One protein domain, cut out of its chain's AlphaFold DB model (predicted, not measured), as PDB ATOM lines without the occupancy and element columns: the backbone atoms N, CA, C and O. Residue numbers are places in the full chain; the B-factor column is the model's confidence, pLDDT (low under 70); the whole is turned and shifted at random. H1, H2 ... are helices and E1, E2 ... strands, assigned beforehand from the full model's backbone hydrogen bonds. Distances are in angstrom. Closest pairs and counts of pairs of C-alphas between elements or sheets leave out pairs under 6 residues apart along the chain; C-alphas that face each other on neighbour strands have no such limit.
ATOM      1  N   THR A 203     228.536 160.532 255.889       93.69
ATOM      2  CA  THR A 203     227.170 160.787 256.369       93.69
ATOM      3  C   THR A 203     226.654 162.162 255.954       93.69
ATOM      4  O   THR A 203     225.533 162.271 255.458       93.69
ATOM      5  N   ASP A 204     227.485 163.196 256.078       93.56
ATOM      6  CA  ASP A 204     227.119 164.574 255.741       93.56
ATOM      7  C   ASP A 204     226.932 164.738 254.235       93.56
ATOM      8  O   ASP A 204     225.982 165.367 253.768       93.56
ATOM      9  N   ILE A 205     227.834 164.136 253.457       94.81
ATOM     10  CA  ILE A 205     227.759 164.143 251.998       94.81
ATOM     11  C   ILE A 205     226.517 163.387 251.518       94.81
ATOM     12  O   ILE A 205     225.810 163.876 250.636       94.81
ATOM     13  N   LYS A 206     226.201 162.240 252.130       95.44
ATOM     14  CA  LYS A 206     224.981 161.483 251.840       95.44
ATOM     15  C   LYS A 206     223.719 162.285 252.160       95.44
ATOM     16  O   LYS A 206     222.799 162.284 251.340       95.44
ATOM     17  N   SER A 207     223.675 162.986 253.298       94.88
ATOM     18  CA  SER A 207     222.546 163.862 253.646       94.88
ATOM     19  C   SER A 207     222.370 164.951 252.593       94.88
ATOM     20  O   SER A 207     221.326 165.013 251.956       94.88
ATOM     21  N   LYS A 208     223.430 165.717 252.298       95.06
ATOM     22  CA  LYS A 208     223.395 166.801 251.300       95.06
ATOM     23  C   LYS A 208     222.957 166.322 249.913       95.06
ATOM     24  O   LYS A 208     222.191 167.004 249.237       95.06
ATOM     25  N   ALA A 209     223.431 165.151 249.482       95.62
ATOM     26  CA  ALA A 209     223.025 164.547 248.215       95.62
ATOM     27  C   ALA A 209     221.530 164.192 248.200       95.62
ATOM     28  O   ALA A 209     220.816 164.500 247.244       95.62
ATOM     29  N   THR A 210     221.053 163.582 249.285       95.00
ATOM     30  CA  THR A 210     219.647 163.207 249.457       95.00
ATOM     31  C   THR A 210     218.747 164.446 249.499       95.00
ATOM     32  O   THR A 210     217.709 164.480 248.839       95.00
ATOM     33  N   ASP A 211     219.168 165.500 250.198       94.94
ATOM     34  CA  ASP A 211     218.438 166.767 250.316       94.94
ATOM     35  C   ASP A 211     218.349 167.514 248.983       94.94
ATOM     36  O   ASP A 211     217.286 168.043 248.635       94.94
ATOM     37  N   TYR A 212     219.421 167.501 248.185       95.00
ATOM     38  CA  TYR A 212     219.397 168.034 246.825       95.00
ATOM     39  C   TYR A 212     218.357 167.311 245.957       95.00
ATOM     40  O   TYR A 212     217.520 167.967 245.329       95.00
ATOM     41  N   LEU A 213     218.362 165.972 245.949       93.94
ATOM     42  CA  LEU A 213     217.412 165.177 245.165       93.94
ATOM     43  C   LEU A 213     215.967 165.385 245.633       93.94
ATOM     44  O   LEU A 213     215.085 165.629 244.810       93.94
ATOM     45  N   ASN A 214     215.728 165.385 246.947       93.44
ATOM     46  CA  ASN A 214     214.419 165.697 247.526       93.44
ATOM     47  C   ASN A 214     213.941 167.096 247.097       93.44
ATOM     48  O   ASN A 214     212.790 167.268 246.694       93.44
ATOM     49  N   THR A 215     214.824 168.097 247.121       92.44
ATOM     50  CA  THR A 215     214.510 169.466 246.678       92.44
ATOM     51  C   THR A 215     214.200 169.518 245.181       92.44
ATOM     52  O   THR A 215     213.269 170.212 244.763       92.44
ATOM     53  N   LYS A 216     214.953 168.778 244.359       92.06
ATOM     54  CA  LYS A 216     214.717 168.653 242.915       92.06
ATOM     55  C   LYS A 216     213.342 168.043 242.639       92.06
ATOM     56  O   LYS A 216     212.575 168.618 241.869       92.06
ATOM     57  N   TYR A 217     212.991 166.945 243.306       91.81
ATOM     58  CA  TYR A 217     211.685 166.301 243.147       91.81
ATOM     59  C   TYR A 217     210.538 167.177 243.651       91.81
ATOM     60  O   TYR A 217     209.532 167.317 242.957       91.81
ATOM     61  N   ALA A 218     210.709 167.873 244.776       88.19
ATOM     62  CA  ALA A 218     209.718 168.830 245.265       88.19
ATOM     63  C   ALA A 218     209.432 169.957 244.252       88.19
ATOM     64  O   ALA A 218     208.281 170.363 244.086       88.19
ATOM     65  N   LYS A 219     210.457 170.460 243.545       88.31
ATOM     66  CA  LYS A 219     210.277 171.451 242.469       88.31
ATOM     67  C   LYS A 219     209.522 170.867 241.272       88.31
ATOM     68  O   LYS A 219     208.593 171.507 240.790       88.31
ATOM     69  N   GLN A 220     209.863 169.650 240.843       86.19
ATOM     70  CA  GLN A 220     209.184 168.976 239.728       86.19
ATOM     71  C   GLN A 220     207.697 168.732 240.016       86.19
ATOM     72  O   GLN A 220     206.854 168.971 239.156       86.19
ATOM     73  N   ILE A 221     207.358 168.333 241.245       83.81
ATOM     74  CA  ILE A 221     205.963 168.180 241.678       83.81
ATOM     75  C   ILE A 221     205.199 169.505 241.561       83.81
ATOM     76  O   ILE A 221     204.122 169.532 240.971       83.81
ATOM     77  N   LYS A 222     205.776 170.616 242.042       79.75
ATOM     78  CA  LYS A 222     205.151 171.949 241.939       79.75
ATOM     79  C   LYS A 222     204.935 172.402 240.494       79.75
ATOM     80  O   LYS A 222     203.961 173.084 240.195       79.75
ATOM     81  N   GLU A 223     205.833 172.047 239.581       77.31
ATOM     82  CA  GLU A 223     205.656 172.343 238.153       77.31
ATOM     83  C   GLU A 223     204.520 171.520 237.526       77.31
ATOM     84  O   GLU A 223     203.818 172.012 236.635       77.31
ATOM     85  N   CYS A 224     204.297 170.299 238.026       69.75
ATOM     86  CA  CYS A 224     203.208 169.422 237.610       69.75
ATOM     87  C   CYS A 224     201.824 169.862 238.091       69.75
ATOM     88  O   CYS A 224     200.870 169.575 237.378       69.75
ATOM     89  N   GLU A 225     201.697 170.636 239.178       66.19
ATOM     90  CA  GLU A 225     200.403 171.162 239.673       66.19
ATOM     91  C   GLU A 225     199.582 171.898 238.587       66.19
ATOM     92  O   GLU A 225     198.364 172.050 238.686       66.19
ATOM     93  N   ARG A 226     200.229 172.355 237.506       66.06
ATOM     94  CA  ARG A 226     199.593 173.054 236.374       66.06
ATOM     95  C   ARG A 226     198.943 172.125 235.337       66.06
ATOM     96  O   ARG A 226     198.287 172.622 234.413       66.06
ATOM     97  N   LYS A 227     199.135 170.808 235.441       68.38
ATOM     98  CA  LYS A 227     198.651 169.793 234.494       68.38
ATOM     99  C   LYS A 227     197.948 168.674 235.253       68.38
ATOM    100  O   LYS A 227     198.500 168.160 236.208       68.38
ATOM    101  N   LEU A 228     196.789 168.223 234.769       68.25
ATOM    102  CA  LEU A 228     196.062 167.062 235.313       68.25
ATOM    103  C   LEU A 228     196.772 165.719 235.015       68.25
ATOM    104  O   LEU A 228     196.210 164.829 234.380       68.25
ATOM    105  N   GLU A 229     198.022 165.567 235.447       73.19
ATOM    106  CA  GLU A 229     198.860 164.389 235.230       73.19
ATOM    107  C   GLU A 229     199.338 163.817 236.568       73.19
ATOM    108  O   GLU A 229     199.776 164.544 237.455       73.19
ATOM    109  N   LYS A 230     199.261 162.487 236.711       82.00
ATOM    110  CA  LYS A 230     199.844 161.791 237.861       82.00
ATOM    111  C   LYS A 230     201.360 161.709 237.687       82.00
ATOM    112  O   LYS A 230     201.827 161.224 236.657       82.00
ATOM    113  N   LEU A 231     202.101 162.089 238.722       85.69
ATOM    114  CA  LEU A 231     203.554 161.992 238.786       85.69
ATOM    115  C   LEU A 231     203.969 161.275 240.073       85.69
ATOM    116  O   LEU A 231     203.462 161.587 241.145       85.69
ATOM    117  N   VAL A 232     204.893 160.323 239.962       88.69
ATOM    118  CA  VAL A 232     205.515 159.635 241.101       88.69
ATOM    119  C   VAL A 232     207.024 159.701 240.907       88.69
ATOM    120  O   VAL A 232     207.522 159.319 239.849       88.69
ATOM    121  N   LEU A 233     207.731 160.212 241.909       90.19
ATOM    122  CA  LEU A 233     209.178 160.377 241.936       90.19
ATOM    123  C   LEU A 233     209.723 159.794 243.237       90.19
ATOM    124  O   LEU A 233     209.364 160.219 244.334       90.19
ATOM    125  N   ASN A 234     210.620 158.832 243.106       90.88
ATOM    126  CA  ASN A 234     211.396 158.274 244.198       90.88
ATOM    127  C   ASN A 234     212.651 157.625 243.611       90.88
ATOM    128  O   ASN A 234     212.624 157.110 242.493       90.88
ATOM    129  N   TYR A 235     213.740 157.643 244.367       90.50
ATOM    130  CA  TYR A 235     214.998 157.040 243.965       90.50
ATOM    131  C   TYR A 235     215.656 156.349 245.157       90.50
ATOM    132  O   TYR A 235     215.736 156.920 246.243       90.50
ATOM    133  N   ALA A 236     216.138 155.131 244.933       93.12
ATOM    134  CA  ALA A 236     216.940 154.370 245.880       93.12
ATOM    135  C   ALA A 236     218.037 153.646 245.093       93.12
ATOM    136  O   ALA A 236     217.735 152.803 244.244       93.12
ATOM    137  N   GLY A 237     219.297 154.007 245.321       93.81
ATOM    138  CA  GLY A 237     220.398 153.485 244.519       93.81
ATOM    139  C   GLY A 237     221.736 154.170 244.757       93.81
ATOM    140  O   GLY A 237     221.853 155.128 245.523       93.81
ATOM    141  N   ASP A 238     222.754 153.642 244.084       95.31
ATOM    142  CA  ASP A 238     224.107 154.181 244.127       95.31
ATOM    143  C   ASP A 238     224.281 155.292 243.091       95.31
ATOM    144  O   ASP A 238     224.002 155.097 241.908       95.31
ATOM    145  N   VAL A 239     224.830 156.419 243.537       94.50
ATOM    146  CA  VAL A 239     225.095 157.610 242.724       94.50
ATOM    147  C   VAL A 239     226.580 157.936 242.787       94.50
ATOM    148  O   VAL A 239     227.204 157.880 243.856       94.50
ATOM    149  N   ASN A 240     227.169 158.288 241.644       95.19
ATOM    150  CA  ASN A 240     228.539 158.781 241.610       95.19
ATOM    151  C   ASN A 240     228.539 160.277 241.912       95.19
ATOM    152  O   ASN A 240     227.852 161.057 241.266       95.19
ATOM    153  N   ILE A 241     229.344 160.694 242.877       95.50
ATOM    154  CA  ILE A 241     229.467 162.094 243.265       95.50
ATOM    155  C   ILE A 241     230.834 162.631 242.901       95.50
ATOM    156  O   ILE A 241     231.855 162.039 243.248       95.50
ATOM    157  N   LEU A 242     230.853 163.787 242.240       95.12
ATOM    158  CA  LEU A 242     232.061 164.593 242.123       95.12
ATOM    159  C   LEU A 242     232.113 165.548 243.310       95.12
ATOM    160  O   LEU A 242     231.221 166.379 243.486       95.12
ATOM    161  N   LEU A 243     233.171 165.434 244.100       95.50
ATOM    162  CA  LEU A 243     233.420 166.257 245.270       95.50
ATOM    163  C   LEU A 243     234.553 167.237 244.995       95.50
ATOM    164  O   LEU A 243     235.495 166.924 244.269       95.50
ATOM    165  N   CYS A 244     234.458 168.408 245.613       94.75
ATOM    166  CA  CYS A 244     235.512 169.411 245.653       94.75
ATOM    167  C   CYS A 244     235.799 169.755 247.112       94.75
ATOM    168  O   CYS A 244     234.893 170.173 247.833       94.75
ATOM    169  N   GLY A 245     237.048 169.576 247.534       93.56
ATOM    170  CA  GLY A 245     237.523 169.912 248.869       93.56
ATOM    171  C   GLY A 245     238.588 171.003 248.851       93.56
ATOM    172  O   GLY A 245     239.475 171.004 247.993       93.56
ATOM    173  N   ASP A 246     238.508 171.898 249.830       90.00
ATOM    174  CA  ASP A 246     239.511 172.920 250.131       90.00
ATOM    175  C   ASP A 246     239.650 173.115 251.656       90.00
ATOM    176  O   ASP A 246     239.234 172.268 252.448       90.00
ATOM    177  N   SER A 247     240.277 174.210 252.091       83.81
ATOM    178  CA  SER A 247     240.443 174.530 253.516       83.81
ATOM    179  C   SER A 247     239.140 174.878 254.243       83.81
ATOM    180  O   SER A 247     239.144 174.925 255.471       83.81
ATOM    181  N   THR A 248     238.053 175.156 253.520       85.50
ATOM    182  CA  THR A 248     236.759 175.569 254.085       85.50
ATOM    183  C   THR A 248     235.802 174.401 254.276       85.50
ATOM    184  O   THR A 248     234.960 174.438 255.173       85.50
ATOM    185  N   GLY A 249     235.928 173.351 253.466       90.25
ATOM    186  CA  GLY A 249     235.041 172.202 253.544       90.25
ATOM    187  C   GLY A 249     235.043 171.361 252.279       90.25
ATOM    188  O   GLY A 249     235.891 171.502 251.398       90.25
ATOM    189  N   ILE A 250     234.048 170.477 252.200       94.50
ATOM    190  CA  ILE A 250     233.792 169.637 251.033       94.50
ATOM    191  C   ILE A 250     232.405 169.945 250.488       94.50
ATOM    192  O   ILE A 250     231.406 169.922 251.215       94.50
ATOM    193  N   ASN A 251     232.359 170.195 249.184       94.44
ATOM    194  CA  ASN A 251     231.154 170.505 248.439       94.44
ATOM    195  C   ASN A 251     230.887 169.450 247.368       94.44
ATOM    196  O   ASN A 251     231.810 168.913 246.749       94.44
ATOM    197  N   ILE A 252     229.603 169.185 247.132       95.69
ATOM    198  CA  ILE A 252     229.144 168.348 246.025       95.69
ATOM    199  C   ILE A 252     229.102 169.220 244.772       95.69
ATOM    200  O   ILE A 252     228.425 170.245 244.741       95.69
ATOM    201  N   VAL A 253     229.845 168.815 243.747       94.88
ATOM    202  CA  VAL A 253     229.885 169.490 242.445       94.88
ATOM    203  C   VAL A 253     228.842 168.887 241.514       94.88
ATOM    204  O   VAL A 253     228.080 169.618 240.881       94.88
ATOM    205  N   LYS A 254     228.794 167.550 241.457       94.69
ATOM    206  CA  LYS A 254     227.865 166.779 240.626       94.69
ATOM    207  C   LYS A 254     227.342 165.543 241.346       94.69
ATOM    208  O   LYS A 254     228.074 164.938 242.132       94.69
ATOM    209  N   LEU A 255     226.110 165.176 241.011       94.75
ATOM    210  CA  LEU A 255     225.459 163.903 241.320       94.75
ATOM    211  C   LEU A 255     225.157 163.217 239.982       94.75
ATOM    212  O   LEU A 255     224.289 163.669 239.245       94.75
ATOM    213  N   ASP A 256     225.915 162.178 239.641       92.56
ATOM    214  CA  ASP A 256     226.003 161.606 238.295       92.56
ATOM    215  C   ASP A 256     226.198 162.703 237.226       92.56
ATOM    216  O   ASP A 256     227.265 163.325 237.155       92.56
ATOM    217  N   GLU A 257     225.179 162.962 236.405       90.06
ATOM    218  CA  GLU A 257     225.195 163.993 235.361       90.06
ATOM    219  C   GLU A 257     224.637 165.345 235.835       90.06
ATOM    220  O   GLU A 257     224.893 166.372 235.202       90.06
ATOM    221  N   ASP A 258     223.918 165.374 236.961       92.75
ATOM    222  CA  ASP A 258     223.311 166.590 237.494       92.75
ATOM    223  C   ASP A 258     224.375 167.510 238.100       92.75
ATOM    224  O   ASP A 258     225.129 167.129 239.003       92.75
ATOM    225  N   ILE A 259     224.400 168.762 237.641       93.25
ATOM    226  CA  ILE A 259     225.258 169.800 238.210       93.25
ATOM    227  C   ILE A 259     224.579 170.368 239.458       93.25
ATOM    228  O   ILE A 259     223.479 170.921 239.405       93.25
ATOM    229  N   VAL A 260     225.246 170.207 240.600       93.50
ATOM    230  CA  VAL A 260     224.791 170.711 241.904       93.50
ATOM    231  C   VAL A 260     225.373 172.095 242.170       93.50
ATOM    232  O   VAL A 260     224.685 172.963 242.702       93.50
ATOM    233  N   ASN A 261     226.635 172.303 241.788       92.31
ATOM    234  CA  ASN A 261     227.339 173.566 241.961       92.31
ATOM    235  C   ASN A 261     227.990 173.991 240.638       92.31
ATOM    236  O   ASN A 261     229.049 173.482 240.264       92.31
ATOM    237  N   ASP A 262     227.347 174.931 239.940       91.06
ATOM    238  CA  ASP A 262     227.800 175.431 238.639       91.06
ATOM    239  C   ASP A 262     229.172 176.111 238.713       91.06
ATOM    240  O   ASP A 262     230.015 175.904 237.838       91.06
ATOM    241  N   GLU A 263     229.435 176.882 239.771       90.25
ATOM    242  CA  GLU A 263     230.702 177.598 239.947       90.25
ATOM    243  C   GLU A 263     231.881 176.629 240.054       90.25
ATOM    244  O   GLU A 263     232.888 176.780 239.360       90.25
ATOM    245  N   LEU A 264     231.741 175.591 240.882       90.75
ATOM    246  CA  LEU A 264     232.765 174.560 241.039       90.75
ATOM    247  C   LEU A 264     232.851 173.640 239.822       90.75
ATOM    248  O   LEU A 264     233.931 173.144 239.519       90.75
ATOM    249  N   ASN A 265     231.751 173.427 239.103       89.00
ATOM    250  CA  ASN A 265     231.758 172.634 237.879       89.00
ATOM    251  C   ASN A 265     232.496 173.341 236.727       89.00
ATOM    252  O   ASN A 265     233.142 172.684 235.910       89.00
ATOM    253  N   ASN A 266     232.433 174.673 236.674       87.69
ATOM    254  CA  ASN A 266     233.162 175.478 235.690       87.69
ATOM    255  C   ASN A 266     234.675 175.491 235.938       87.69
ATOM    256  O   ASN A 266     235.453 175.685 235.002       87.69
ATOM    257  N   LEU A 267     235.106 175.235 237.177       83.88
ATOM    258  CA  LEU A 267     236.497 174.933 237.503       83.88
ATOM    259  C   LEU A 267     236.805 173.514 237.014       83.88
ATOM    260  O   LEU A 267     236.881 172.579 237.804       83.88
ATOM    261  N   GLN A 268     236.936 173.342 235.696       66.12
ATOM    262  CA  GLN A 268     237.224 172.043 235.094       66.12
ATOM    263  C   GLN A 268     238.448 171.419 235.790       66.12
ATOM    264  O   GLN A 268     239.537 172.006 235.739       66.12
ATOM    265  N   PRO A 269     238.302 170.265 236.471       67.38
ATOM    266  CA  PRO A 269     239.444 169.599 237.071       67.38
ATOM    267  C   PRO A 269     240.448 169.248 235.972       67.38
ATOM    268  O   PRO A 269     240.067 168.905 234.852       67.38
ATOM    269  N   SER A 270     241.743 169.361 236.280       68.12
ATOM    270  CA  SER A 270     242.789 169.012 235.316       68.12
ATOM    271  C   SER A 270     242.578 167.587 234.800       68.12
ATOM    272  O   SER A 270     242.298 166.685 235.585       68.12
ATOM    273  N   SER A 271     242.782 167.358 233.501       75.69
ATOM    274  CA  SER A 271     242.818 166.001 232.938       75.69
ATOM    275  C   SER A 271     244.000 165.176 233.460       75.69
ATOM    276  O   SER A 271     244.026 163.956 233.306       75.69
ATOM    277  N   THR A 272     244.981 165.825 234.097       84.88
ATOM    278  CA  THR A 272     246.147 165.166 234.685       84.88
ATOM    279  C   THR A 272     245.892 164.819 236.149       84.88
ATOM    280  O   THR A 272     245.525 165.684 236.947       84.88
ATOM    281  N   ILE A 273     246.155 163.565 236.522       92.06
ATOM    282  CA  ILE A 273     246.079 163.101 237.912       92.06
ATOM    283  C   ILE A 273     247.090 163.881 238.761       92.06
ATOM    284  O   ILE A 273     248.286 163.917 238.465       92.06
ATOM    285  N   PHE A 274     246.613 164.499 239.841       92.94
ATOM    286  CA  PHE A 274     247.473 165.203 240.784       92.94
ATOM    287  C   PHE A 274     248.197 164.219 241.706       92.94
ATOM    288  O   PHE A 274     249.424 164.319 241.863       92.94
ATOM    289  N   TYR A 275     247.441 163.282 242.285       94.06
ATOM    290  CA  TYR A 275     247.921 162.242 243.192       94.06
ATOM    291  C   TYR A 275     246.947 161.055 243.214       94.06
ATOM    292  O   TYR A 275     245.750 161.241 242.999       94.06
ATOM    293  N   THR A 276     247.453 159.857 243.508       93.81
ATOM    294  CA  THR A 276     246.636 158.652 243.704       93.81
ATOM    295  C   THR A 276     246.877 158.132 245.112       93.81
ATOM    296  O   THR A 276     248.017 157.848 245.473       93.81
ATOM    297  N   LEU A 277     245.811 157.998 245.898       92.75
ATOM    298  CA  LEU A 277     245.865 157.465 247.258       92.75
ATOM    299  C   LEU A 277     244.865 156.318 247.371       92.75
ATOM    300  O   LEU A 277     243.709 156.474 247.001       92.75
ATOM    301  N   ASN A 278     245.313 155.156 247.850       89.06
ATOM    302  CA  ASN A 278     244.475 153.958 248.016       89.06
ATOM    303  C   ASN A 278     243.704 153.532 246.747       89.06
ATOM    304  O   ASN A 278     242.608 152.989 246.833       89.06
ATOM    305  N   GLY A 279     244.271 153.778 245.561       88.25
ATOM    306  CA  GLY A 279     243.629 153.473 244.276       88.25
ATOM    307  C   GLY A 279     242.619 154.522 243.798       88.25
ATOM    308  O   GLY A 279     242.073 154.373 242.707       88.25
ATOM    309  N   GLU A 280     242.400 155.598 244.557       91.50
ATOM    310  CA  GLU A 280     241.548 156.719 244.167       91.50
ATOM    311  C   GLU A 280     242.378 157.854 243.571       91.50
ATOM    312  O   GLU A 280     243.431 158.222 244.096       91.50
ATOM    313  N   ASN A 281     241.893 158.416 242.464       94.38
ATOM    314  CA  ASN A 281     242.551 159.521 241.781       94.38
ATOM    315  C   ASN A 281     242.022 160.861 242.286       94.38
ATOM    316  O   ASN A 281     240.815 161.098 242.320       94.38
ATOM    317  N   TYR A 282     242.957 161.751 242.601       94.69
ATOM    318  CA  TYR A 282     242.692 163.121 243.002       94.69
ATOM    319  C   TYR A 282     243.219 164.055 241.924       94.69
ATOM    320  O   TYR A 282     244.325 163.876 241.402       94.69
ATOM    321  N   TYR A 283     242.434 165.074 241.612       94.31
ATOM    322  CA  TYR A 283     242.741 166.080 240.605       94.31
ATOM    323  C   TYR A 283     242.830 167.436 241.281       94.31
ATOM    324  O   TYR A 283     242.086 167.715 242.217       94.31
ATOM    325  N   LYS A 284     243.744 168.291 240.828       91.81
ATOM    326  CA  LYS A 284     243.937 169.616 241.416       91.81
ATOM    327  C   LYS A 284     243.672 170.693 240.380       91.81
ATOM    328  O   LYS A 284     244.203 170.632 239.273       91.81
ATOM    329  N   CYS A 285     242.879 171.684 240.763       90.94
ATOM    330  CA  CYS A 285     242.701 172.919 240.017       90.94
ATOM    331  C   CYS A 285     242.814 174.071 241.014       90.94
ATOM    332  O   CYS A 285     242.065 174.116 241.986       90.94
ATOM    333  N   GLN A 286     243.787 174.963 240.804       87.06
ATOM    334  CA  GLN A 286     244.132 176.017 241.766       87.06
ATOM    335  C   GLN A 286     244.464 175.424 243.153       87.06
ATOM    336  O   GLN A 286     245.364 174.588 243.262       87.06
ATOM    337  N   ASP A 287     243.773 175.849 244.203       87.62
ATOM    338  CA  ASP A 287     243.885 175.391 245.589       87.62
ATOM    339  C   ASP A 287     242.869 174.297 245.964       87.62
ATOM    340  O   ASP A 287     242.879 173.815 247.096       87.62
ATOM    341  N   LYS A 288     242.050 173.850 245.006       91.88
ATOM    342  CA  LYS A 288     240.968 172.881 245.207       91.88
ATOM    343  C   LYS A 288     241.342 171.485 244.727       91.88
ATOM    344  O   LYS A 288     241.995 171.318 243.690       91.88
ATOM    345  N   ILE A 289     240.886 170.477 245.468       94.44
ATOM    346  CA  ILE A 289     241.076 169.061 245.150       94.44
ATOM    347  C   ILE A 289     239.734 168.432 244.790       94.44
ATOM    348  O   ILE A 289     238.778 168.493 245.558       94.44
ATOM    349  N   PHE A 290     239.694 167.784 243.633       95.44
ATOM    350  CA  PHE A 290     238.530 167.099 243.093       95.44
ATOM    351  C   PHE A 290     238.730 165.589 243.147       95.44
ATOM    352  O   PHE A 290     239.808 165.090 242.814       95.44
ATOM    353  N   PHE A 291     237.689 164.866 243.548       94.56
ATOM    354  CA  PHE A 291     237.697 163.407 243.632       94.56
ATOM    355  C   PHE A 291     236.278 162.848 243.532       94.56
ATOM    356  O   PHE A 291     235.301 163.544 243.819       94.56
ATOM    357  N   THR A 292     236.165 161.591 243.111       93.94
ATOM    358  CA  THR A 292     234.876 160.919 242.924       93.94
ATOM    359  C   THR A 292     234.654 159.877 244.007       93.94
ATOM    360  O   THR A 292     235.559 159.115 244.338       93.94
ATOM    361  N   LYS A 293     233.433 159.823 244.536       94.56
ATOM    362  CA  LYS A 293     232.971 158.762 245.437       94.56
ATOM    363  C   LYS A 293     231.679 158.166 244.900       94.56
ATOM    364  O   LYS A 293     230.976 158.802 244.121       94.56
ATOM    365  N   LYS A 294     231.366 156.948 245.323       95.00
ATOM    366  CA  LYS A 294     230.060 156.331 245.102       95.00
ATOM    367  C   LYS A 294     229.343 156.282 246.440       95.00
ATOM    368  O   LYS A 294     229.933 155.812 247.408       95.00
ATOM    369  N   ILE A 295     228.117 156.789 246.490       94.56
ATOM    370  CA  ILE A 295     227.302 156.808 247.706       94.56
ATOM    371  C   ILE A 295     225.923 156.224 247.425       94.56
ATOM    372  O   ILE A 295     225.370 156.425 246.346       94.56
ATOM    373  N   HIS A 296     225.358 155.529 248.408       93.62
ATOM    374  CA  HIS A 296     223.990 155.030 248.337       93.62
ATOM    375  C   HIS A 296     223.018 156.076 248.886       93.62
ATOM    376  O   HIS A 296     223.115 156.438 250.066       93.62
ATOM    377  N   VAL A 297     222.076 156.535 248.064       94.00
ATOM    378  CA  VAL A 297     221.063 157.539 248.425       94.00
ATOM    379  C   VAL A 297     219.659 156.958 248.316       94.00
ATOM    380  O   VAL A 297     219.370 156.151 247.436       94.00
ATOM    381  N   GLU A 298     218.785 157.400 249.214       94.12
ATOM    382  CA  GLU A 298     217.379 157.010 249.253       94.12
ATOM    383  C   GLU A 298     216.543 158.265 249.501       94.12
ATOM    384  O   GLU A 298     216.670 158.923 250.534       94.12
ATOM    385  N   THR A 299     215.736 158.647 248.515       93.25
ATOM    386  CA  THR A 299     214.883 159.833 248.599       93.25
ATOM    387  C   THR A 299     213.554 159.489 249.250       93.25
ATOM    388  O   THR A 299     213.095 158.346 249.228       93.25
ATOM    389  N   LYS A 300     212.855 160.515 249.740       92.31
ATOM    390  CA  LYS A 300     211.437 160.362 250.079       92.31
ATOM    391  C   LYS A 300     210.638 160.025 248.814       92.31
ATOM    392  O   LYS A 300     211.077 160.305 247.695       92.31
ATOM    393  N   THR A 301     209.457 159.446 249.001       90.50
ATOM    394  CA  THR A 301     208.483 159.313 247.911       90.50
ATOM    395  C   THR A 301     207.779 160.646 247.709       90.50
ATOM    396  O   THR A 301     207.277 161.233 248.667       90.50
ATOM    397  N   PHE A 302     207.743 161.109 246.465       91.50
ATOM    398  CA  PHE A 302     206.995 162.280 246.035       91.50
ATOM    399  C   PHE A 302     205.939 161.832 245.035       91.50
ATOM    400  O   PHE A 302     206.268 161.400 243.933       91.50
ATOM    401  N   GLU A 303     204.666 161.928 245.393       90.62
ATOM    402  CA  GLU A 303     203.565 161.622 244.481       90.62
ATOM    403  C   GLU A 303     202.638 162.824 244.384       90.62
ATOM    404  O   GLU A 303     202.254 163.400 245.394       90.62
ATOM    405  N   HIS A 304     202.268 163.196 243.166       89.25
ATOM    406  CA  HIS A 304     201.230 164.175 242.906       89.25
ATOM    407  C   HIS A 304     200.195 163.570 241.979       89.25
ATOM    408  O   HIS A 304     200.520 162.880 241.007       89.25
ATOM    409  N   GLY A 305     198.931 163.822 242.276       88.69
ATOM    410  CA  GLY A 305     197.858 163.305 241.462       88.69
ATOM    411  C   GLY A 305     196.524 163.952 241.756       88.69
ATOM    412  O   GLY A 305     196.371 164.823 242.609       88.69
ATOM    413  N   TYR A 306     195.535 163.470 241.017       88.12
ATOM    414  CA  TYR A 306     194.193 164.016 241.012       88.12
ATOM    415  C   TYR A 306     193.188 162.895 241.153       88.12
ATOM    416  O   TYR A 306     193.374 161.793 240.628       88.12
ATOM    417  N   SER A 307     192.106 163.178 241.861       91.12
ATOM    418  CA  SER A 307     190.986 162.261 241.957       91.12
ATOM    419  C   SER A 307     189.707 163.007 242.336       91.12
ATOM    420  O   SER A 307     189.651 164.235 242.376       91.12
ATOM    421  N   GLY A 308     188.634 162.266 242.561       93.06
ATOM    422  CA  GLY A 308     187.434 162.773 243.186       93.06
ATOM    423  C   GLY A 308     186.766 161.702 244.026       93.06
ATOM    424  O   GLY A 308     187.124 160.524 243.988       93.06
ATOM    425  N   LEU A 309     185.792 162.129 244.813       95.06
ATOM    426  CA  LEU A 309     185.015 161.253 245.667       95.06
ATOM    427  C   LEU A 309     183.560 161.705 245.742       95.06
ATOM    428  O   LEU A 309     183.236 162.875 245.536       95.06
ATOM    429  N   LYS A 310     182.674 160.777 246.097       95.12
ATOM    430  CA  LYS A 310     181.324 161.072 246.579       95.12
ATOM    431  C   LYS A 310     181.245 160.765 248.067       95.12
ATOM    432  O   LYS A 310     181.413 159.611 248.452       95.12
ATOM    433  N   ASN A 311     180.915 161.767 248.875       94.50
ATOM    434  CA  ASN A 311     180.558 161.595 250.279       94.50
ATOM    435  C   ASN A 311     179.028 161.503 250.398       94.50
ATOM    436  O   ASN A 311     178.303 162.445 250.061       94.50
ATOM    437  N   ARG A 312     178.526 160.362 250.883       92.06
ATOM    438  CA  ARG A 312     177.097 160.103 251.133       92.06
ATOM    439  C   ARG A 312     176.739 160.170 252.622       92.06
ATOM    440  O   ARG A 312     175.986 159.332 253.100       92.06
ATOM    441  N   GLY A 313     177.254 161.168 253.337       84.44
ATOM    442  CA  GLY A 313     177.009 161.332 254.774       84.44
ATOM    443  C   GLY A 313     177.871 160.399 255.625       84.44
ATOM    444  O   GLY A 313     177.353 159.730 256.509       84.44
ATOM    445  N   GLY A 314     179.169 160.324 255.319       81.56
ATOM    446  CA  GLY A 314     180.152 159.486 256.019       81.56
ATOM    447  C   GLY A 314     180.581 158.241 255.239       81.56
ATOM    448  O   GLY A 314     181.584 157.624 255.573       81.56
ATOM    449  N   THR A 315     179.875 157.885 254.162       91.06
ATOM    450  CA  THR A 315     180.317 156.839 253.226       91.06
ATOM    451  C   THR A 315     181.023 157.469 252.028       91.06
ATOM    452  O   THR A 315     180.386 158.175 251.238       91.06
ATOM    453  N   PHE A 316     182.318 157.192 251.878       92.69
ATOM    454  CA  PHE A 316     183.168 157.734 250.818       92.69
ATOM    455  C   PHE A 316     183.313 156.741 249.657       92.69
ATOM    456  O   PHE A 316     183.673 155.582 249.848       92.69
ATOM    457  N   GLN A 317     183.022 157.192 248.434       93.56
ATOM    458  CA  GLN A 317     183.255 156.445 247.194       93.56
ATOM    459  C   GLN A 317     184.248 157.211 246.322       93.56
ATOM    460  O   GLN A 317     183.904 158.282 245.829       93.56
ATOM    461  N   TYR A 318     185.448 156.672 246.125       93.44
ATOM    462  CA  TYR A 318     186.522 157.319 245.367       93.44
ATOM    463  C   TYR A 318     186.479 156.980 243.874       93.44
ATOM    464  O   TYR A 318     186.016 155.909 243.476       93.44
ATOM    465  N   TYR A 319     186.985 157.892 243.047       90.88
ATOM    466  CA  TYR A 319     187.202 157.684 241.621       90.88
ATOM    467  C   TYR A 319     188.627 157.200 241.353       90.88
ATOM    468  O   TYR A 319     189.605 157.859 241.697       90.88
ATOM    469  N   GLY A 320     188.749 156.046 240.699       83.50
ATOM    470  CA  GLY A 320     190.045 155.414 240.459       83.50
ATOM    471  C   GLY A 320     190.640 154.771 241.714       83.50
ATOM    472  O   GLY A 320     189.997 154.676 242.759       83.50
ATOM    473  N   ASN A 321     191.872 154.279 241.584       85.81
ATOM    474  CA  ASN A 321     192.591 153.661 242.692       85.81
ATOM    475  C   ASN A 321     193.426 154.717 243.424       85.81
ATOM    476  O   ASN A 321     194.248 155.390 242.803       85.81
ATOM    477  N   ILE A 322     193.207 154.849 244.730       88.56
ATOM    478  CA  ILE A 322     193.874 155.827 245.590       88.56
ATOM    479  C   ILE A 322     194.469 155.097 246.792       88.56
ATOM    480  O   ILE A 322     193.838 154.194 247.347       88.56
ATOM    481  N   LEU A 323     195.663 155.522 247.204       90.62
ATOM    482  CA  LEU A 323     196.345 155.027 248.396       90.62
ATOM    483  C   LEU A 323     195.547 155.333 249.673       90.62
ATOM    484  O   LEU A 323     194.939 156.396 249.809       90.62
ATOM    485  N   ASP A 324     195.583 154.425 250.647       92.19
ATOM    486  CA  ASP A 324     194.787 154.548 251.877       92.19
ATOM    487  C   ASP A 324     195.141 155.789 252.709       92.19
ATOM    488  O   ASP A 324     194.267 156.371 253.349       92.19
ATOM    489  N   MET A 325     196.394 156.249 252.656       92.25
ATOM    490  CA  MET A 325     196.817 157.492 253.312       92.25
ATOM    491  C   MET A 325     196.106 158.732 252.748       92.25
ATOM    492  O   MET A 325     195.689 159.607 253.504       92.25
ATOM    493  N   VAL A 326     195.867 158.769 251.434       93.38
ATOM    494  CA  VAL A 326     195.102 159.843 250.788       93.38
ATOM    495  C   VAL A 326     193.621 159.721 251.126       93.38
ATOM    496  O   VAL A 326     192.984 160.733 251.404       93.38
ATOM    497  N   LYS A 327     193.071 158.499 251.202       94.19
ATOM    498  CA  LYS A 327     191.680 158.299 251.647       94.19
ATOM    499  C   LYS A 327     191.452 158.883 253.044       94.19
ATOM    500  O   LYS A 327     190.545 159.693 253.208       94.19
ATOM    501  N   LYS A 328     192.333 158.569 254.003       93.56
ATOM    502  CA  LYS A 328     192.287 159.127 255.368       93.56
ATOM    503  C   LYS A 328     192.329 160.659 255.373       93.56
ATOM    504  O   LYS A 328     191.529 161.289 256.058       93.56
ATOM    505  N   ALA A 329     193.215 161.266 254.580       93.44
ATOM    506  CA  ALA A 329     193.289 162.723 254.462       93.44
ATOM    507  C   ALA A 329     192.005 163.324 253.851       93.44
ATOM    508  O   ALA A 329     191.517 164.358 254.308       93.44
ATOM    509  N   CYS A 330     191.402 162.666 252.858       93.00
ATOM    510  CA  CYS A 330     190.125 163.086 252.283       93.00
ATOM    511  C   CYS A 330     188.968 163.028 253.291       93.00
ATOM    512  O   CYS A 330     188.133 163.927 253.295       93.00
ATOM    513  N   GLU A 331     188.907 162.000 254.138       91.50
ATOM    514  CA  GLU A 331     187.855 161.853 255.156       91.50
ATOM    515  C   GLU A 331     187.881 162.997 256.182       91.50
ATOM    516  O   GLU A 331     186.828 163.455 256.629       91.50
ATOM    517  N   GLN A 332     189.075 163.506 256.498       90.81
ATOM    518  CA  GLN A 332     189.270 164.649 257.395       90.81
ATOM    519  C   GLN A 332     188.897 165.991 256.743       90.81
ATOM    520  O   GLN A 332     188.379 166.877 257.422       90.81
ATOM    521  N   ASN A 333     189.133 166.146 255.435       91.38
ATOM    522  CA  ASN A 333     188.926 167.413 254.720       91.38
ATOM    523  C   ASN A 333     187.519 167.554 254.099       91.38
ATOM    524  O   ASN A 333     186.971 168.653 254.054       91.38
ATOM    525  N   PHE A 334     186.892 166.460 253.652       92.00
ATOM    526  CA  PHE A 334     185.613 166.469 252.922       92.00
ATOM    527  C   PHE A 334     184.447 165.938 253.762       92.00
ATOM    528  O   PHE A 334     183.840 164.911 253.456       92.00
ATOM    529  N   THR A 335     184.095 166.652 254.830       88.69
ATOM    530  CA  THR A 335     183.108 166.195 255.829       88.69
ATOM    531  C   THR A 335     181.646 166.312 255.383       88.69
ATOM    532  O   THR A 335     180.781 165.583 255.875       88.69
ATOM    533  N   LYS A 336     181.341 167.207 254.438       91.81
ATOM    534  CA  LYS A 336     179.970 167.461 253.969       91.81
ATOM    535  C   LYS A 336     179.549 166.475 252.877       91.81
ATOM    536  O   LYS A 336     180.364 165.949 252.125       91.81
ATOM    537  N   ARG A 337     178.238 166.236 252.767       93.19
ATOM    538  CA  ARG A 337     177.662 165.428 251.683       93.19
ATOM    539  C   ARG A 337     177.858 166.153 250.350       93.19
ATOM    540  O   ARG A 337     177.451 167.303 250.217       93.19
ATOM    541  N   GLY A 338     178.408 165.462 249.358       93.06
ATOM    542  CA  GLY A 338     178.709 166.073 248.068       93.06
ATOM    543  C   GLY A 338     179.584 165.210 247.174       93.06
ATOM    544  O   GLY A 338     180.017 164.120 247.554       93.06
ATOM    545  N   GLU A 339     179.813 165.705 245.964       94.19
ATOM    546  CA  GLU A 339     180.837 165.195 245.058       94.19
ATOM    547  C   GLU A 339     181.979 166.206 245.013       94.19
ATOM    548  O   GLU A 339     181.751 167.370 244.690       94.19
ATOM    549  N   TYR A 340     183.184 165.741 245.323       93.50
ATOM    550  CA  TYR A 340     184.389 166.552 245.424       93.50
ATOM    551  C   TYR A 340     185.412 166.067 244.410       93.50
ATOM    552  O   TYR A 340     185.534 164.866 244.167       93.50
ATOM    553  N   PHE A 341     186.157 167.001 243.838       92.12
ATOM    554  CA  PHE A 341     187.341 166.728 243.033       92.12
ATOM    555  C   PHE A 341     188.515 167.376 243.741       92.12
ATOM    556  O   PHE A 341     188.344 168.426 244.355       92.12
ATOM    557  N   PHE A 342     189.674 166.740 243.716       90.38
ATOM    558  CA  PHE A 342     190.804 167.184 244.510       90.38
ATOM    559  C   PHE A 342     192.135 166.826 243.867       90.38
ATOM    560  O   PHE A 342     192.254 165.830 243.147       90.38
ATOM    561  N   GLU A 343     193.128 167.649 244.165       90.12
ATOM    562  CA  GLU A 343     194.539 167.312 244.027       90.12
ATOM    563  C   GLU A 343     195.047 166.739 245.346       90.12
ATOM    564  O   GLU A 343     194.560 167.090 246.428       90.12
ATOM    565  N   TYR A 344     196.017 165.839 245.250       90.31
ATOM    566  CA  TYR A 344     196.764 165.357 246.396       90.31
ATOM    567  C   TYR A 344     198.257 165.357 246.100       90.31
ATOM    568  O   TYR A 344     198.684 165.078 244.979       90.31
ATOM    569  N   SER A 345     199.032 165.637 247.140       89.88
ATOM    570  CA  SER A 345     200.485 165.545 247.129       89.88
ATOM    571  C   SER A 345     200.934 164.717 248.327       89.88
ATOM    572  O   SER A 345     200.486 164.955 249.448       89.88
ATOM    573  N   ILE A 346     201.800 163.741 248.083       90.00
ATOM    574  CA  ILE A 346     202.440 162.894 249.086       90.00
ATOM    575  C   ILE A 346     203.919 163.259 249.103       90.00
ATOM    576  O   ILE A 346     204.564 163.230 248.054       90.00
ATOM    577  N   ILE A 347     204.444 163.614 250.273       87.94
ATOM    578  CA  ILE A 347     205.859 163.928 250.490       87.94
ATOM    579  C   ILE A 347     206.341 163.107 251.686       87.94
ATOM    580  O   ILE A 347     206.148 163.481 252.842       87.94
ATOM    581  N   GLY A 348     206.958 161.958 251.411       87.50
ATOM    582  CA  GLY A 348     207.221 160.952 252.441       87.50
ATOM    583  C   GLY A 348     205.906 160.468 253.054       87.50
ATOM    584  O   GLY A 348     205.065 159.921 252.344       87.50
ATOM    585  N   ASP A 349     205.723 160.709 254.351       86.62
ATOM    586  CA  ASP A 349     204.513 160.318 255.086       86.62
ATOM    587  C   ASP A 349     203.438 161.416 255.117       86.62
ATOM    588  O   ASP A 349     202.298 161.171 255.521       86.62
ATOM    589  N   GLU A 350     203.782 162.635 254.696       88.50
ATOM    590  CA  GLU A 350     202.859 163.763 254.700       88.50
ATOM    591  C   GLU A 350     201.951 163.720 253.476       88.50
ATOM    592  O   GLU A 350     202.411 163.568 252.342       88.50
ATOM    593  N   VAL A 351     200.650 163.893 253.708       90.50
ATOM    594  CA  VAL A 351     199.637 163.937 252.654       90.50
ATOM    595  C   VAL A 351     198.889 165.253 252.726       90.50
ATOM    596  O   VAL A 351     198.265 165.578 253.734       90.50
ATOM    597  N   ILE A 352     198.900 165.978 251.617       89.19
ATOM    598  CA  ILE A 352     198.143 167.209 251.433       89.19
ATOM    599  C   ILE A 352     197.043 166.915 250.425       89.19
ATOM    600  O   ILE A 352     197.305 166.343 249.370       89.19
ATOM    601  N   VAL A 353     195.812 167.304 250.746       91.06
ATOM    602  CA  VAL A 353     194.654 167.180 249.857       91.06
ATOM    603  C   VAL A 353     193.991 168.538 249.739       91.06
ATOM    604  O   VAL A 353     193.768 169.207 250.748       91.06
ATOM    605  N   LYS A 354     193.651 168.942 248.515       89.25
ATOM    606  CA  LYS A 354     193.027 170.236 248.252       89.25
ATOM    607  C   LYS A 354     191.905 170.109 247.238       89.25
ATOM    608  O   LYS A 354     192.059 169.475 246.198       89.25
ATOM    609  N   GLU A 355     190.761 170.708 247.557       91.00
ATOM    610  CA  GLU A 355     189.605 170.729 246.662       91.00
ATOM    611  C   GLU A 355     189.916 171.500 245.374       91.00
ATOM    612  O   GLU A 355     190.532 172.566 245.398       91.00
ATOM    613  N   LEU A 356     189.437 170.972 244.253       87.44
ATOM    614  CA  LEU A 356     189.540 171.572 242.935       87.44
ATOM    615  C   LEU A 356     188.163 171.914 242.382       87.44
ATOM    616  O   LEU A 356     187.236 171.101 242.373       87.44
ATOM    617  N   ILE A 357     188.076 173.106 241.803       85.69
ATOM    618  CA  ILE A 357     186.936 173.526 240.998       85.69
ATOM    619  C   ILE A 357     187.294 173.264 239.538       85.69
ATOM    620  O   ILE A 357     188.170 173.914 238.976       85.69
ATOM    621  N   LEU A 358     186.624 172.283 238.936       82.88
ATOM    622  CA  LEU A 358     186.945 171.780 237.602       82.88
ATOM    623  C   LEU A 358     185.783 171.954 236.625       82.88
ATOM    624  O   LEU A 358     184.603 171.804 236.972       82.88
ATOM    625  N   GLU A 359     186.118 172.179 235.357       84.31
ATOM    626  CA  GLU A 359     185.149 172.186 234.269       84.31
ATOM    627  C   GLU A 359     184.517 170.801 234.061       84.31
ATOM    628  O   GLU A 359     185.023 169.760 234.486       84.31
ATOM    629  N   ARG A 360     183.377 170.751 233.360       83.38
ATOM    630  CA  ARG A 360     182.662 169.491 233.089       83.38
ATOM    631  C   ARG A 360     183.553 168.432 232.422       83.38
ATOM    632  O   ARG A 360     183.490 167.277 232.831       83.38
ATOM    633  N   LYS A 361     184.381 168.824 231.444       81.38
ATOM    634  CA  LYS A 361     185.276 167.902 230.722       81.38
ATOM    635  C   LYS A 361     186.319 167.270 231.649       81.38
ATOM    636  O   LYS A 361     186.469 166.055 231.632       81.38
ATOM    637  N   GLN A 362     186.955 168.075 232.501       81.56
ATOM    638  CA  GLN A 362     187.954 167.625 233.479       81.56
ATOM    639  C   GLN A 362     187.341 166.679 234.524       81.56
ATOM    640  O   GLN A 362     187.900 165.631 234.832       81.56
ATOM    641  N   ARG A 363     186.139 166.999 235.024       85.88
ATOM    642  CA  ARG A 363     185.404 166.121 235.953       85.88
ATOM    643  C   ARG A 363     185.054 164.773 235.331       85.88
ATOM    644  O   ARG A 363     185.129 163.746 236.001       85.88
ATOM    645  N   ASP A 364     184.626 164.767 234.070       84.25
ATOM    646  CA  ASP A 364     184.296 163.531 233.361       84.25
ATOM    647  C   ASP A 364     185.541 162.664 233.108       84.25
ATOM    648  O   ASP A 364     185.449 161.444 233.244       84.25
ATOM    649  N   GLU A 365     186.702 163.272 232.857       81.25
ATOM    650  CA  GLU A 365     187.975 162.555 232.744       81.25
ATOM    651  C   GLU A 365     188.406 161.911 234.068       81.25
ATOM    652  O   GLU A 365     188.699 160.716 234.084       81.25
ATOM    653  N   ILE A 366     188.341 162.636 235.194       84.25
ATOM    654  CA  ILE A 366     188.651 162.071 236.524       84.25
ATOM    655  C   ILE A 366     187.713 160.905 236.877       84.25
ATOM    656  O   ILE A 366     188.125 159.926 237.495       84.25
ATOM    657  N   ARG A 367     186.448 160.960 236.443       85.94
ATOM    658  CA  ARG A 367     185.491 159.847 236.592       85.94
ATOM    659  C   ARG A 367     185.799 158.647 235.681       85.94
ATOM    660  O   ARG A 367     185.089 157.647 235.761       85.94
ATOM    661  N   GLY A 368     186.788 158.744 234.792       79.69
ATOM    662  CA  GLY A 368     187.163 157.699 233.839       79.69
ATOM    663  C   GLY A 368     186.322 157.666 232.559       79.69
ATOM    664  O   GLY A 368     186.332 156.659 231.848       79.69
TER     665      GLY A 368
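AT A GLANCE: This is residues 203 to 368 of the 395 residues of an uncharacterized protein of Odoribacter sp. 43_10 (UniProt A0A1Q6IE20). What shape do these atoms make? Two strongly twisted sheets stand end to end in a long rod, and the long helix H1 runs in its middle, packing on both. E3, E2, E6, E5 and E4 curl round residues 203 to 214 of H1, with H2 also on their sheet; E1, E7, E8, E9 and E10 curl round H3 and bear residues 214 to 224 of H1 and H4 on one face. What is it built of? The printed part has 166 residues, with four named helices and ten named strands in the order H1 E1 E2 E3 H2 E4 E5 E6 E7 E8 H3 E9 E10 H4, of mixed class; one sheet is branched, and in both the neighbour strands are antiparallel. It is only just loose, close to extended, with a radius of gyration of the C-alphas of 22.9 A and spans of 71 by 28 by 25 A.

HOW THE PARTS SIT: How is the first sheet built? E3, residues 250 to 255, E2, 236 to 245, E6, 288 to 298, E5, 280 to 285, and E4, 275 to 277, stand in that order; E4 E5 E6 is a meander, each strand the antiparallel neighbour of the one before. Within hydrogen-bond range are N 253 and O 242, 2.8 A, for E3 and E2, N 241 and O 293, 2.8 A, for E2 and E6, N 290 and O 283, 2.8 A, for E6 and E5, and N 280 and O 277, 2.9 A, for E5 and E4. And the second? E7, residues 302 to 311, has E1, 231 to 233, and E8, 316 to 318, on one side and E9, 338 to 347, on the other side; E10, 350 to 355, is the neighbour of E9. Pairs within range are N 233 and O 302, 2.8 A, N 310 and O 317, 2.8 A, N 346 and O 303, 2.7 A, and, for E9 and E10, N 345 and O 352, 2.9 A. Where are the helices? H1, residues 203 to 224, makes two layers with the first sheet, on one face of it, and touches E6, the closest C-alphas being those of Thr 210 and Val 297, 5.9 A; it also touches E7, at Ile 221 and His 304, C-alphas 6.3 A apart. By closest C-alphas, H2, residues 262 to 266, touches E3 at Asn 265 and Val 253, 5.9 A, H3, 324 to 333, touches E10 at Val 326 and Val 351, 6.4 A, and H4, 360 to 366, on the same face of the branched sheet as H1, touches E7 at Ile 366 and Ser 307, 5.9 A. In H1, H2, H3 and H4 every O i to N i+4 pair is within hydrogen-bond range.

IN THESE COORDINATES: Where does H1 run? It goes from C-alpha 203 at (227.170, 160.787, 256.369) to C-alpha 224 at (203.208, 169.422, 237.610), 31.6 A. Which strands are long? E6 spans 28.7 A and bends by 60 degrees at residue 294, and E9 spans 27.3 A.

THE WHOLE: How far does it reach? The two C-alphas farthest apart, of Thr 272 and Gly 313, are 72.1 A apart. Is it whole and sure? The printed part has no cut and no long link; the mean pLDDT of the printed part is 89.4, with residues 224 to 228 and 268 to 270 under 70.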